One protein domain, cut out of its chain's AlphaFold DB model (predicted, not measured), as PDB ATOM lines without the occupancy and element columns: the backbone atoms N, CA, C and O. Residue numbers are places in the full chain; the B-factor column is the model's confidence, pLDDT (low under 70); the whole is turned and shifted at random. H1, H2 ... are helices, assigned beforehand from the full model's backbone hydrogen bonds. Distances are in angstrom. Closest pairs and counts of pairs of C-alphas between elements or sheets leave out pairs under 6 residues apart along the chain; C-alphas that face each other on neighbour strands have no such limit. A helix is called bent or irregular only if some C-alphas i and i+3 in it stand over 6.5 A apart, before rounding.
ATOM      1  N   ARG A  20      27.169 371.679 162.406       91.50
ATOM      2  CA  ARG A  20      28.514 371.988 162.928       91.50
ATOM      3  C   ARG A  20      29.546 372.227 161.826       91.50
ATOM      4  O   ARG A  20      30.477 372.993 162.036       91.50
ATOM      5  N   TYR A  21      29.361 371.608 160.659       89.44
ATOM      6  CA  TYR A  21      30.257 371.741 159.507       89.44
ATOM      7  C   TYR A  21      29.697 372.668 158.419       89.44
ATOM      8  O   TYR A  21      30.221 372.697 157.310       89.44
ATOM      9  N   LEU A  22      28.616 373.414 158.680       89.38
ATOM     10  CA  LEU A  22      27.994 374.283 157.675       89.38
ATOM     11  C   LEU A  22      28.945 375.396 157.210       89.38
ATOM     12  O   LEU A  22      29.221 375.471 156.019       89.38
ATOM     13  N   ALA A  23      29.549 376.132 158.148       91.12
ATOM     14  CA  ALA A  23      30.506 377.198 157.840       91.12
ATOM     15  C   ALA A  23      31.747 376.700 157.076       91.12
ATOM     16  O   ALA A  23      32.291 377.412 156.237       91.12
ATOM     17  N   LEU A  24      32.192 375.467 157.347       87.94
ATOM     18  CA  LEU A  24      33.277 374.834 156.598       87.94
ATOM     19  C   LEU A  24      32.829 374.499 155.170       87.94
ATOM     20  O   LEU A  24      33.556 374.763 154.221       87.94
ATOM     21  N   ARG A  25      31.619 373.948 155.006       91.81
ATOM     22  CA  ARG A  25      31.064 373.624 153.685       91.81
ATOM     23  C   ARG A  25      30.827 374.870 152.831       91.81
ATOM     24  O   ARG A  25      31.089 374.801 151.634       91.81
ATOM     25  N   ASP A  26      30.408 375.987 153.429       90.06
ATOM     26  CA  ASP A  26      30.202 377.276 152.741       90.06
ATOM     27  C   ASP A  26      31.450 377.761 151.997       90.06
ATOM     28  O   ASP A  26      31.349 378.301 150.897       90.06
ATOM     29  N   GLN A  27      32.642 377.501 152.542       85.94
ATOM     30  CA  GLN A  27      33.907 377.904 151.916       85.94
ATOM     31  C   GLN A  27      34.199 377.155 150.605       85.94
ATOM     32  O   GLN A  27      34.922 377.669 149.755       85.94
ATOM     33  N   PHE A  28      33.623 375.965 150.410       84.00
ATOM     34  CA  PHE A  28      33.886 375.094 149.256       84.00
ATOM     35  C   PHE A  28      32.738 375.063 148.230       84.00
ATOM     36  O   PHE A  28      32.785 374.298 147.266       84.00
ATOM     37  N   ILE A  29      31.696 375.880 148.415       83.81
ATOM     38  CA  ILE A  29      30.434 375.779 147.664       83.81
ATOM     39  C   ILE A  29      30.416 376.456 146.297       83.81
ATOM     40  O   ILE A  29      29.485 376.215 145.540       83.81
ATOM     41  N   ALA A  30      31.449 377.213 145.921       77.94
ATOM     42  CA  ALA A  30      31.467 378.047 144.710       77.94
ATOM     43  C   ALA A  30      30.777 377.435 143.463       77.94
ATOM     44  O   ALA A  30      29.976 378.114 142.829       77.94
ATOM     45  N   ALA A  31      31.031 376.159 143.142       73.31
ATOM     46  CA  ALA A  31      30.343 375.419 142.071       73.31
ATOM     47  C   ALA A  31      29.751 374.062 142.523       73.31
ATOM     48  O   ALA A  31      29.379 373.236 141.691       73.31
ATOM     49  N   SER A  32      29.673 373.816 143.834       81.56
ATOM     50  CA  SER A  32      29.297 372.527 144.434       81.56
ATOM     51  C   SER A  32      28.133 372.680 145.413       81.56
ATOM     52  O   SER A  32      27.835 373.768 145.891       81.56
ATOM     53  N   THR A  33      27.466 371.578 145.763       89.75
ATOM     54  CA  THR A  33      26.420 371.596 146.802       89.75
ATOM     55  C   THR A  33      26.990 371.223 148.173       89.75
ATOM     56  O   THR A  33      27.933 370.435 148.257       89.75
ATOM     57  N   HIS A  34      26.373 371.684 149.269       88.06
ATOM     58  CA  HIS A  34      26.719 371.245 150.635       88.06
ATOM     59  C   HIS A  34      26.750 369.719 150.796       88.06
ATOM     60  O   HIS A  34      27.528 369.200 151.595       88.06
ATOM     61  N   LYS A  35      25.873 369.000 150.081       87.69
ATOM     62  CA  LYS A  35      25.831 367.534 150.106       87.69
ATOM     63  C   LYS A  35      27.086 366.956 149.461       87.69
ATOM     64  O   LYS A  35      27.725 366.102 150.060       87.69
ATOM     65  N   THR A  36      27.469 367.470 148.293       88.62
ATOM     66  CA  THR A  36      28.689 367.063 147.585       88.62
ATOM     67  C   THR A  36      29.938 367.326 148.426       88.62
ATOM     68  O   THR A  36      30.771 366.441 148.565       88.62
ATOM     69  N   VAL A  37      30.040 368.499 149.063       90.44
ATOM     70  CA  VAL A  37      31.178 368.822 149.943       90.44
ATOM     71  C   VAL A  37      31.220 367.899 151.167       90.44
ATOM     72  O   VAL A  37      32.287 367.420 151.531       90.44
ATOM     73  N   ALA A  38      30.073 367.596 151.787       90.69
ATOM     74  CA  ALA A  38      30.017 366.667 152.918       90.69
ATOM     75  C   ALA A  38      30.462 365.243 152.537       90.69
ATOM     76  O   ALA A  38      31.159 364.599 153.317       90.69
ATOM     77  N   VAL A  39      30.086 364.771 151.341       92.69
ATOM     78  CA  VAL A  39      30.536 363.474 150.809       92.69
ATOM     79  C   VAL A  39      32.049 363.472 150.608       92.69
ATOM     80  O   VAL A  39      32.711 362.570 151.107       92.69
ATOM     81  N   LEU A  40      32.611 364.510 149.981       91.75
ATOM     82  CA  LEU A  40      34.059 364.618 149.768       91.75
ATOM     83  C   LEU A  40      34.848 364.635 151.089       91.75
ATOM     84  O   LEU A  40      35.895 363.998 151.194       91.75
ATOM     85  N   LEU A  41      34.338 365.316 152.121       92.31
ATOM     86  CA  LEU A  41      34.944 365.312 153.459       92.31
ATOM     87  C   LEU A  41      34.887 363.922 154.108       92.31
ATOM     88  O   LEU A  41      35.874 363.475 154.694       92.31
ATOM     89  N   ALA A  42      33.760 363.219 153.972       93.19
ATOM     90  CA  ALA A  42      33.612 361.855 154.473       93.19
ATOM     91  C   ALA A  42      34.544 360.866 153.748       93.19
ATOM     92  O   ALA A  42      35.149 360.003 154.388       93.19
ATOM     93  N   GLU A  43      34.686 361.000 152.429       93.06
ATOM     94  CA  GLU A  43      35.599 360.197 151.610       93.06
ATOM     95  C   GLU A  43      37.059 360.443 151.998       93.06
ATOM     96  O   GLU A  43      37.797 359.485 152.234       93.06
ATOM     97  N   SER A  44      37.453 361.710 152.150       93.38
ATOM     98  CA  SER A  44      38.802 362.087 152.581       93.38
ATOM     99  C   SER A  44      39.132 361.531 153.970       93.38
ATOM    100  O   SER A  44      40.171 360.889 154.140       93.38
ATOM    101  N   TRP A  45      38.215 361.664 154.936       95.31
ATOM    102  CA  TRP A  45      38.374 361.067 156.266       95.31
ATOM    103  C   TRP A  45      38.499 359.540 156.197       95.31
ATOM    104  O   TRP A  45      39.333 358.943 156.878       95.31
ATOM    105  N   THR A  46      37.691 358.888 155.355       94.19
ATOM    106  CA  THR A  46      37.706 357.426 155.201       94.19
ATOM    107  C   THR A  46      39.027 356.945 154.613       94.19
ATOM    108  O   THR A  46      39.580 355.953 155.086       94.19
ATOM    109  N   GLN A  47      39.563 357.657 153.621       94.75
ATOM    110  CA  GLN A  47      40.855 357.349 153.019       94.75
ATOM    111  C   GLN A  47      41.992 357.462 154.042       94.75
ATOM    112  O   GLN A  47      42.796 356.536 154.168       94.75
ATOM    113  N   GLU A  48      42.027 358.547 154.818       94.00
ATOM    114  CA  GLU A  48      43.013 358.727 155.886       94.00
ATOM    115  C   GLU A  48      42.877 357.645 156.969       94.00
ATOM    116  O   GLU A  48      43.867 357.034 157.381       94.00
ATOM    117  N   ASN A  49      41.648 357.345 157.405       93.38
ATOM    118  CA  ASN A  49      41.403 356.315 158.410       93.38
ATOM    119  C   ASN A  49      41.815 354.918 157.924       93.38
ATOM    120  O   ASN A  49      42.402 354.147 158.683       93.38
ATOM    121  N   ASN A  50      41.563 354.597 156.654       94.19
ATOM    122  CA  ASN A  50      42.007 353.344 156.047       94.19
ATOM    123  C   ASN A  50      43.538 353.255 156.001       94.19
ATOM    124  O   ASN A  50      44.088 352.236 156.417       94.19
ATOM    125  N   GLY A  51      44.229 354.336 155.625       92.94
ATOM    126  CA  GLY A  51      45.693 354.393 155.686       92.94
ATOM    127  C   GLY A  51      46.230 354.163 157.106       92.94
ATOM    128  O   GLY A  51      47.153 353.369 157.308       92.94
ATOM    129  N   ARG A  52      45.607 354.769 158.128       91.88
ATOM    130  CA  ARG A  52      45.963 354.519 159.540       91.88
ATOM    131  C   ARG A  52      45.717 353.064 159.949       91.88
ATOM    132  O   ARG A  52      46.555 352.482 160.636       91.88
ATOM    133  N   LYS A  53      44.614 352.445 159.514       91.94
ATOM    134  CA  LYS A  53      44.327 351.019 159.765       91.94
ATOM    135  C   LYS A  53      45.368 350.097 159.133       91.94
ATOM    136  O   LYS A  53      45.771 349.129 159.777       91.94
ATOM    137  N   GLU A  54      45.830 350.398 157.923       90.38
ATOM    138  CA  GLU A  54      46.885 349.636 157.244       90.38
ATOM    139  C   GLU A  54      48.218 349.725 157.989       90.38
ATOM    140  O   GLU A  54      48.817 348.693 158.302       90.38
ATOM    141  N   VAL A  55      48.638 350.937 158.364       87.62
ATOM    142  CA  VAL A  55      49.854 351.155 159.165       87.62
ATOM    143  C   VAL A  55      49.744 350.452 160.522       87.62
ATOM    144  O   VAL A  55      50.675 349.766 160.943       87.62
ATOM    145  N   PHE A  56      48.592 350.539 161.189       86.31
ATOM    146  CA  PHE A  56      48.341 349.868 162.466       86.31
ATOM    147  C   PHE A  56      48.364 348.335 162.338       86.31
ATOM    148  O   PHE A  56      48.923 347.634 163.187       86.31
ATOM    149  N   ALA A  57      47.812 347.785 161.252       84.69
ATOM    150  CA  ALA A  57      47.880 346.359 160.952       84.69
ATOM    151  C   ALA A  57      49.317 345.907 160.651       84.69
ATOM    152  O   ALA A  57      49.746 344.855 161.130       84.69
ATOM    153  N   GLN A  58      50.083 346.708 159.909       82.69
ATOM    154  CA  GLN A  58      51.489 346.441 159.625       82.69
ATOM    155  C   GLN A  58      52.337 346.479 160.904       82.69
ATOM    156  O   GLN A  58      53.126 345.564 161.132       82.69
ATOM    157  N   GLN A  59      52.097 347.448 161.791       81.94
ATOM    158  CA  GLN A  59      52.725 347.531 163.112       81.94
ATOM    159  C   GLN A  59      52.442 346.277 163.958       81.94
ATOM    160  O   GLN A  59      53.346 345.753 164.607       81.94
ATOM    161  N   LYS A  60      51.212 345.741 163.926       73.06
ATOM    162  CA  LYS A  60      50.881 344.467 164.596       73.06
ATOM    163  C   LYS A  60      51.599 343.263 163.971       73.06
ATOM    164  O   LYS A  60      51.995 342.361 164.706       73.06
ATOM    165  N   ARG A  61      51.774 343.229 162.644       69.88
ATOM    166  CA  ARG A  61      52.493 342.149 161.933       69.88
ATOM    167  C   ARG A  61      53.994 342.154 162.223       69.88
ATOM    168  O   ARG A  61      54.579 341.087 162.345       69.88
ATOM    169  N   GLN A  62      54.587 343.331 162.413       64.06
ATOM    170  CA  GLN A  62      56.002 343.506 162.773       64.06
ATOM    171  C   GLN A  62      56.331 343.138 164.232       64.06
ATOM    172  O   GLN A  62      57.448 343.356 164.685       64.06
ATOM    173  N   ARG A  63      55.381 342.589 165.001       66.94
ATOM    174  CA  ARG A  63      55.611 342.226 166.409       66.94
ATOM    175  C   ARG A  63      56.574 341.046 166.588       66.94
ATOM    176  O   ARG A  63      57.095 340.862 167.682       66.94
TER     177      ARG A  63
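What this domain is: This is residues 20 to 63 of the 286 residues of an uncharacterized protein of Bondarzewia mesenterica (UniProt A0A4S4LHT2). One long straight helix, H2, has a small head at its beginning, made by the short helix H1 and the loop of residues 27 to 33; residues 42 to 63 stick out free. The printed part has 44 residues with two named helices, H1 then H2, and no named strand: all helix. It is extended, with a radius of gyration of the C-alphas of 15.4 A and spans of 48 by 18 by 12 A.

How they stand to each other: H2, residues 34 to 61, touches H1, residues 20 to 26, with residues 34 to 38 alone. The closest C-alphas, those of Arg 25 and His 34, are 5.8 A apart. The two run opposite ways at a steep tilt of 63 degrees. Every O i to N i+4 pair is within hydrogen-bond range in H2, and 2 of 3 in H1.

Where its parts are: H2 runs 40.5 A from C-alpha 34 at (26.719, 371.245, 150.635) to C-alpha 61 at (52.493, 342.149, 161.933). H1, 11.6 A long, begins at C-alpha 20 at (28.514, 371.988, 162.928) and is irregular: C-alphas 20 and 23 are 7.5 A apart.

The domain as a whole: The two C-alphas farthest apart, those of Ala 30 and Arg 63, are 48.3 A apart. The printed part has no cut, and the link from H1 to H2 is short. Residues 61 to 63 have pLDDT under 70.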